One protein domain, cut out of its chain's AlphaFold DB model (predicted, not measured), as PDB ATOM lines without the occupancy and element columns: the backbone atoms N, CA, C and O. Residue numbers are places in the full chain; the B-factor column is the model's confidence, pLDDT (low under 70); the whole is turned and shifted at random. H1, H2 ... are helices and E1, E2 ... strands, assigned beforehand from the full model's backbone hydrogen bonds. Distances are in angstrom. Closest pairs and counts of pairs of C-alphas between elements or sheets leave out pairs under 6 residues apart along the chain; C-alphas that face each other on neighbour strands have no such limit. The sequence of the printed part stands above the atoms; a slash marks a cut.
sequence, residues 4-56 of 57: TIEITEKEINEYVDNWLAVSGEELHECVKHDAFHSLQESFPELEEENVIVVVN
ATOM      1  N   THR A   4     -34.492  17.354  22.599       90.25
ATOM      2  CA  THR A   4     -35.708  16.821  23.209       90.25
ATOM      3  C   THR A   4     -35.418  15.422  23.720       90.25
ATOM      4  O   THR A   4     -34.842  14.608  22.998       90.25
ATOM      5  N   ILE A   5     -35.782  15.178  24.971       84.81
ATOM      6  CA  ILE A   5     -35.576  13.925  25.685       84.81
ATOM      7  C   ILE A   5     -36.959  13.398  26.024       84.81
ATOM      8  O   ILE A   5     -37.721  14.052  26.731       84.81
ATOM      9  N   GLU A   6     -37.285  12.242  25.472       88.81
ATOM     10  CA  GLU A   6     -38.555  11.571  25.703       88.81
ATOM     11  C   GLU A   6     -38.336  10.474  26.738       88.81
ATOM     12  O   GLU A   6     -37.427   9.657  26.587       88.81
ATOM     13  N   ILE A   7     -39.149  10.472  27.787       83.69
ATOM     14  CA  ILE A   7     -39.087   9.491  28.870       83.69
ATOM     15  C   ILE A   7     -40.500   9.013  29.191       83.69
ATOM     16  O   ILE A   7     -41.460   9.771  29.067       83.69
ATOM     17  N   THR A   8     -40.654   7.753  29.572       85.81
ATOM     18  CA  THR A   8     -41.959   7.216  29.979       85.81
ATOM     19  C   THR A   8     -42.218   7.423  31.467       85.81
ATOM     20  O   THR A   8     -41.280   7.449  32.271       85.81
ATOM     21  N   GLU A   9     -43.490   7.480  31.876       78.44
ATOM     22  CA  GLU A   9     -43.843   7.479  33.306       78.44
ATOM     23  C   GLU A   9     -43.236   6.280  34.049       78.44
ATOM     24  O   GLU A   9     -42.863   6.378  35.217       78.44
ATOM     25  N   LYS A  10     -43.097   5.133  33.378       83.19
ATOM     26  CA  LYS A  10     -42.467   3.950  33.965       83.19
ATOM     27  C   LYS A  10     -40.986   4.185  34.279       83.19
ATOM     28  O   LYS A  10     -40.562   3.886  35.391       83.19
ATOM     29  N   GLU A  11     -40.223   4.710  33.324       79.44
ATOM     30  CA  GLU A  11     -38.793   5.004  33.509       79.44
ATOM     31  C   GLU A  11     -38.582   6.067  34.584       79.44
ATOM     32  O   GLU A  11     -37.671   5.955  35.404       79.44
ATOM     33  N   ILE A  12     -39.471   7.059  34.621       75.38
ATOM     34  CA  ILE A  12     -39.524   8.047  35.689       75.38
ATOM     35  C   ILE A  12     -39.748   7.372  37.042       75.38
ATOM     36  O   ILE A  12     -38.990   7.631  37.968       75.38
ATOM     37  N   ASN A  13     -40.742   6.492  37.173       73.75
ATOM     38  CA  ASN A  13     -41.025   5.803  38.433       73.75
ATOM     39  C   ASN A  13     -39.853   4.914  38.883       73.75
ATOM     40  O   ASN A  13     -39.540   4.883  40.068       73.75
ATOM     41  N   GLU A  14     -39.144   4.260  37.959       74.44
ATOM     42  CA  GLU A  14     -37.913   3.513  38.266       74.44
ATOM     43  C   GLU A  14     -36.765   4.438  38.721       74.44
ATOM     44  O   GLU A  14     -35.967   4.071  39.592       74.44
ATOM     45  N   TYR A  15     -36.690   5.657  38.180       70.06
ATOM     46  CA  TYR A  15     -35.756   6.693  38.633       70.06
ATOM     47  C   TYR A  15     -36.124   7.216  40.028       70.06
ATOM     48  O   TYR A  15     -35.263   7.348  40.898       70.06
ATOM     49  N   VAL A  16     -37.415   7.461  40.259       65.94
ATOM     50  CA  VAL A  16     -37.991   7.971  41.511       65.94
ATOM     51  C   VAL A  16     -37.907   6.965  42.635       65.94
ATOM     52  O   VAL A  16     -37.569   7.355  43.745       65.94
ATOM     53  N   ASP A  17     -38.125   5.680  42.380       64.81
ATOM     54  CA  ASP A  17     -37.955   4.637  43.396       64.81
ATOM     55  C   ASP A  17     -36.513   4.598  43.934       64.81
ATOM     56  O   ASP A  17     -36.294   4.254  45.097       64.81
ATOM     57  N   ASN A  18     -35.532   5.039  43.136       58.88
ATOM     58  CA  ASN A  18     -34.149   5.237  43.576       58.88
ATOM     59  C   ASN A  18     -33.886   6.616  44.222       58.88
ATOM     60  O   ASN A  18     -32.901   6.762  44.947       58.88
ATOM     61  N   TRP A  19     -34.746   7.613  43.989       57.78
ATOM     62  CA  TRP A  19     -34.590   9.020  44.407       57.78
ATOM     63  C   TRP A  19     -35.635   9.525  45.423       57.78
ATOM     64  O   TRP A  19     -35.615  10.700  45.805       57.78
ATOM     65  N   LEU A  20     -36.533   8.660  45.904       54.88
ATOM     66  CA  LEU A  20     -37.611   8.984  46.843       54.88
ATOM     67  C   LEU A  20     -37.070   9.355  48.231       54.88
ATOM     68  O   LEU A  20     -37.099   8.562  49.169       54.88
ATOM     69  N   ALA A  21     -36.607  10.599  48.364       51.31
ATOM     70  CA  ALA A  21     -36.503  11.311  49.637       51.31
ATOM     71  C   ALA A  21     -36.285  12.832  49.515       51.31
ATOM     72  O   ALA A  21     -36.297  13.507  50.545       51.31
ATOM     73  N   VAL A  22     -36.059  13.404  48.327       51.00
ATOM     74  CA  VAL A  22     -35.573  14.792  48.246       51.00
ATOM     75  C   VAL A  22     -36.676  15.755  47.801       51.00
ATOM     76  O   VAL A  22     -36.896  16.004  46.629       51.00
ATOM     77  N   SER A  23     -37.362  16.297  48.811       52.97
ATOM     78  CA  SER A  23     -37.806  17.695  48.871       52.97
ATOM     79  C   SER A  23     -38.626  18.253  47.697       52.97
ATOM     80  O   SER A  23     -38.121  19.098  46.981       52.97
ATOM     81  N   GLY A  24     -39.918  17.918  47.592       54.50
ATOM     82  CA  GLY A  24     -40.980  18.819  47.084       54.50
ATOM     83  C   GLY A  24     -40.835  19.473  45.696       54.50
ATOM     84  O   GLY A  24     -41.706  20.263  45.336       54.50
ATOM     85  N   GLU A  25     -39.782  19.179  44.943       58.12
ATOM     86  CA  GLU A  25     -39.537  19.650  43.588       58.12
ATOM     87  C   GLU A  25     -40.293  18.761  42.603       58.12
ATOM     88  O   GLU A  25     -40.471  17.557  42.817       58.12
ATOM     89  N   GLU A  26     -40.798  19.370  41.531       71.69
ATOM     90  CA  GLU A  26     -41.488  18.629  40.486       71.69
ATOM     91  C   GLU A  26     -40.488  17.706  39.793       71.69
ATOM     92  O   GLU A  26     -39.465  18.133  39.272       71.69
ATOM     93  N   LEU A  27     -40.820  16.422  39.759       72.25
ATOM     94  CA  LEU A  27     -40.030  15.345  39.174       72.25
ATOM     95  C   LEU A  27     -39.451  15.648  37.781       72.25
ATOM     96  O   LEU A  27     -38.333  15.253  37.456       72.25
ATOM     97  N   HIS A  28     -40.207  16.394  36.980       73.00
ATOM     98  CA  HIS A  28     -39.800  16.862  35.662       73.00
ATOM     99  C   HIS A  28     -38.555  17.759  35.704       73.00
ATOM    100  O   HIS A  28     -37.684  17.623  34.847       73.00
ATOM    101  N   GLU A  29     -38.442  18.637  36.702       76.25
ATOM    102  CA  GLU A  29     -37.294  19.531  36.874       76.25
ATOM    103  C   GLU A  29     -36.050  18.738  37.284       76.25
ATOM    104  O   GLU A  29     -34.978  18.960  36.727       76.25
ATOM    105  N   CYS A  30     -36.191  17.739  38.163       79.12
ATOM    106  CA  CYS A  30     -35.076  16.869  38.546       79.12
ATOM    107  C   CYS A  30     -34.532  16.078  37.348       79.12
ATOM    108  O   CYS A  30     -33.326  16.067  37.107       79.12
ATOM    109  N   VAL A  31     -35.420  15.451  36.567       80.31
ATOM    110  CA  VAL A  31     -35.031  14.679  35.374       80.31
ATOM    111  C   VAL A  31     -34.386  15.586  34.330       80.31
ATOM    112  O   VAL A  31     -33.370  15.227  33.737       80.31
ATOM    113  N   LYS A  32     -34.940  16.784  34.119       83.88
ATOM    114  CA  LYS A  32     -34.369  17.776  33.205       83.88
ATOM    115  C   LYS A  32     -32.971  18.205  33.638       83.88
ATOM    116  O   LYS A  32     -32.083  18.266  32.790       83.88
ATOM    117  N   HIS A  33     -32.778  18.470  34.925       85.44
ATOM    118  CA  HIS A  33     -31.500  18.904  35.474       85.44
ATOM    119  C   HIS A  33     -30.418  17.827  35.330       85.44
ATOM    120  O   HIS A  33     -29.319  18.103  34.849       85.44
ATOM    121  N   ASP A  34     -30.741  16.578  35.668       84.94
ATOM    122  CA  ASP A  34     -29.796  15.460  35.581       84.94
ATOM    123  C   ASP A  34     -29.449  15.118  34.120       84.94
ATOM    124  O   ASP A  34     -28.285  14.909  33.754       84.94
ATOM    125  N   ALA A  35     -30.454  15.165  33.241       84.62
ATOM    126  CA  ALA A  35     -30.257  14.993  31.811       84.62
ATOM    127  C   ALA A  35     -29.412  16.123  31.208       84.62
ATOM    128  O   ALA A  35     -28.532  15.864  30.384       84.62
ATOM    129  N   PHE A  36     -29.634  17.368  31.634       89.81
ATOM    130  CA  PHE A  36     -28.802  18.500  31.246       89.81
ATOM    131  C   PHE A  36     -27.351  18.299  31.686       89.81
ATOM    132  O   PHE A  36     -26.460  18.383  30.843       89.81
ATOM    133  N   HIS A  37     -27.110  17.967  32.957       88.44
ATOM    134  CA  HIS A  37     -25.765  17.731  33.485       88.44
ATOM    135  C   HIS A  37     -25.020  16.629  32.727       88.44
ATOM    136  O   HIS A  37     -23.865  16.815  32.343       88.44
ATOM    137  N   SER A  38     -25.702  15.519  32.442       88.81
ATOM    138  CA  SER A  38     -25.145  14.410  31.660       88.81
ATOM    139  C   SER A  38     -24.801  14.825  30.225       88.81
ATOM    140  O   SER A  38     -23.776  14.425  29.669       88.81
ATOM    141  N   LEU A  39     -25.643  15.653  29.603       88.00
ATOM    142  CA  LEU A  39     -25.406  16.153  28.250       88.00
ATOM    143  C   LEU A  39     -24.331  17.235  28.204       88.00
ATOM    144  O   LEU A  39     -23.653  17.353  27.185       88.00
ATOM    145  N   GLN A  40     -24.141  17.994  29.279       88.38
ATOM    146  CA  GLN A  40     -23.195  19.104  29.334       88.38
ATOM    147  C   GLN A  40     -21.744  18.643  29.125       88.38
ATOM    148  O   GLN A  40     -20.954  19.364  28.517       88.38
ATOM    149  N   GLU A  41     -21.400  17.421  29.549       87.75
ATOM    150  CA  GLU A  41     -20.080  16.829  29.283       87.75
ATOM    151  C   GLU A  41     -19.819  16.630  27.782       87.75
ATOM    152  O   GLU A  41     -18.695  16.805  27.310       87.75
ATOM    153  N   SER A  42     -20.860  16.284  27.020       90.25
ATOM    154  CA  SER A  42     -20.772  16.064  25.569       90.25
ATOM    155  C   SER A  42     -21.055  17.329  24.753       90.25
ATOM    156  O   SER A  42     -20.563  17.469  23.634       90.25
ATOM    157  N   PHE A  43     -21.834  18.254  25.312       89.19
ATOM    158  CA  PHE A  43     -22.294  19.488  24.685       89.19
ATOM    159  C   PHE A  43     -22.064  20.672  25.640       89.19
ATOM    160  O   PHE A  43     -23.006  21.157  26.262       89.19
ATOM    161  N   PRO A  44     -20.825  21.178  25.759       87.25
ATOM    162  CA  PRO A  44     -20.485  22.233  26.722       87.25
ATOM    163  C   PRO A  44     -21.148  23.587  26.425       87.25
ATOM    164  O   PRO A  44     -21.228  24.444  27.298       87.25
ATOM    165  N   GLU A  45     -21.618  23.788  25.193       89.62
ATOM    166  CA  GLU A  45     -22.390  24.958  24.752       89.62
ATOM    167  C   GLU A  45     -23.909  24.798  24.941       89.62
ATOM    168  O   GLU A  45     -24.680  25.671  24.543       89.62
ATOM    169  N   LEU A  46     -24.355  23.670  25.502       91.19
ATOM    170  CA  LEU A  46     -25.754  23.446  25.834       91.19
ATOM    171  C   LEU A  46     -26.130  24.296  27.050       91.19
ATOM    172  O   LEU A  46     -25.445  24.287  28.069       91.19
ATOM    173  N   GLU A  47     -27.254  24.995  26.944       91.50
ATOM    174  CA  GLU A  47     -27.886  25.707  28.057       91.50
ATOM    175  C   GLU A  47     -29.106  24.909  28.523       91.50
ATOM    176  O   GLU A  47     -29.790  24.285  27.707       91.50
ATOM    177  N   GLU A  48     -29.408  24.939  29.818       87.00
ATOM    178  CA  GLU A  48     -30.484  24.139  30.422       87.00
ATOM    179  C   GLU A  48     -31.870  24.454  29.830       87.00
ATOM    180  O   GLU A  48     -32.708  23.569  29.671       87.00
ATOM    181  N   GLU A  49     -32.101  25.699  29.397       89.12
ATOM    182  CA  GLU A  49     -33.328  26.116  28.698       89.12
ATOM    183  C   GLU A  49     -33.529  25.442  27.329       89.12
ATOM    184  O   GLU A  49     -34.641  25.414  26.796       89.12
ATOM    185  N   ASN A  50     -32.462  24.879  26.759       90.00
ATOM    186  CA  ASN A  50     -32.485  24.186  25.476       90.00
ATOM    187  C   ASN A  50     -32.730  22.672  25.610       90.00
ATOM    188  O   ASN A  50     -32.830  21.992  24.581       90.00
ATOM    189  N   VAL A  51     -32.844  22.158  26.842       88.00
ATOM    190  CA  VAL A  51     -33.212  20.772  27.153       88.00
ATOM    191  C   VAL A  51     -34.706  20.703  27.444       88.00
ATOM    192  O   VAL A  51     -35.207  21.308  28.391       88.00
ATOM    193  N   ILE A  52     -35.427  19.958  26.611       87.44
ATOM    194  CA  ILE A  52     -36.872  19.769  26.736       87.44
ATOM    195  C   ILE A  52     -37.123  18.318  27.123       87.44
ATOM    196  O   ILE A  52     -36.824  17.422  26.337       87.44
ATOM    197  N   VAL A  53     -37.695  18.095  28.304       84.94
ATOM    198  CA  VAL A  53     -38.140  16.768  28.742       84.94
ATOM    199  C   VAL A  53     -39.620  16.615  28.420       84.94
ATOM    200  O   VAL A  53     -40.431  17.462  28.794       84.94
ATOM    201  N   VAL A  54     -39.958  15.549  27.705       85.50
ATOM    202  CA  VAL A  54     -41.333  15.167  27.381       85.50
ATOM    203  C   VAL A  54     -41.612  13.835  28.053       85.50
ATOM    204  O   VAL A  54     -40.885  12.866  27.830       85.50
ATOM    205  N   VAL A  55     -42.660  13.802  28.870       81.62
ATOM    206  CA  VAL A  55     -43.113  12.580  29.526       81.62
ATOM    207  C   VAL A  55     -44.257  11.992  28.729       81.62
ATOM    208  O   VAL A  55     -45.263  12.660  28.494       81.62
ATOM    209  N   ASN A  56     -44.057  10.761  28.284       82.75
ATOM    210  CA  ASN A  56     -45.056   9.983  27.576       82.75
ATOM    211  C   ASN A  56     -45.706   8.973  28.535       82.75
ATOM    212  O   ASN A  56     -45.030   8.422  29.410       82.75
TER     213      ASN A  56
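Overview. This is residues 4 to 56 of the 57 residues of an uncharacterized protein of Xenorhabdus sp. KK7.4 (UniProt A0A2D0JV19). A short ribbon of two parallel strands, E1 and E2, is covered over one face by the helix H2, which packs mainly on E2, while H1 rises from the end of E1 and makes a corner with H2, about perpendicular to it. The picture in profile is an angular bracket: the ribbon along one side, H1 across one end and H2 along the other side, running back from H1's far end. The printed part has 53 residues with two named helices and two named strands, in the order E1, H1, H2, E2; the sheet's order is E1, E2, all parallel, and the class is mixed, helices and strands. It is only just compact, close to loose, with a radius of gyration of the C-alphas of 11.5 A, and the C-alphas span 31 by 23 by 16 A.

Along the chain. E1 is residues 4 to 8, and its first C-alpha, of Thr 4, is at (-35.708, 16.821, 23.209). H1 follows at once as residues 9 to 19, 14.5 A from first to last C-alpha. H2, the longest helix, is residues 27 to 40 and measures 19.9 A; C-alpha 27 is at (-40.030, 15.345, 39.174). E2 is residues 51 to 56 and measures 16.0 A, ending with C-alpha 56 at (-45.056, 9.983, 27.576).

Arrangement. E1 and E2 are parallel neighbours, with 28 degrees between their directions. The C-alphas of Glu 6 and Val 54, which face each other, are 4.8 A apart. N 5 and O 52 are within hydrogen-bond range at 2.8 A, and so are N 54 and O 5 at 2.9 A. E1, H1, H2 and E2 form a strand-helix-strand unit, two parallel neighbour strands with the helices between them in the chain, and its crossover is right-handed. H2 and E2 have 7 pairs of C-alphas within 8 A, the closest being Lys 32 and Val 53 at 5.9 A. E1 and H2 are near each other, with 5 pairs of C-alphas within 10 A. The closest C-alphas of H1 and E2 are those of Glu 9 and Asn 56, 6.4 A apart. H1 and H2 are close but not clearly touching: their closest C-alphas, of Val 16 and Leu 27, are 8.0 A apart. Their lines stand about perpendicular, at 84 degrees. Every O i to N i+4 pair is within hydrogen-bond range in H2, and 6 of 7 in H1.

Size, cuts and confidence. The two C-alphas farthest apart are those of Ala 21 and Glu 45, at 31.7 A. The printed part has no cut. The link from E1 to H1 is tight; those from H1 to H2, with 7 residues, and from H2 to E2, with 10, are short. The mean pLDDT of the printed part is 78.8, and residues 16 to 25, of which 16 to 19 belong to H1, are under 70.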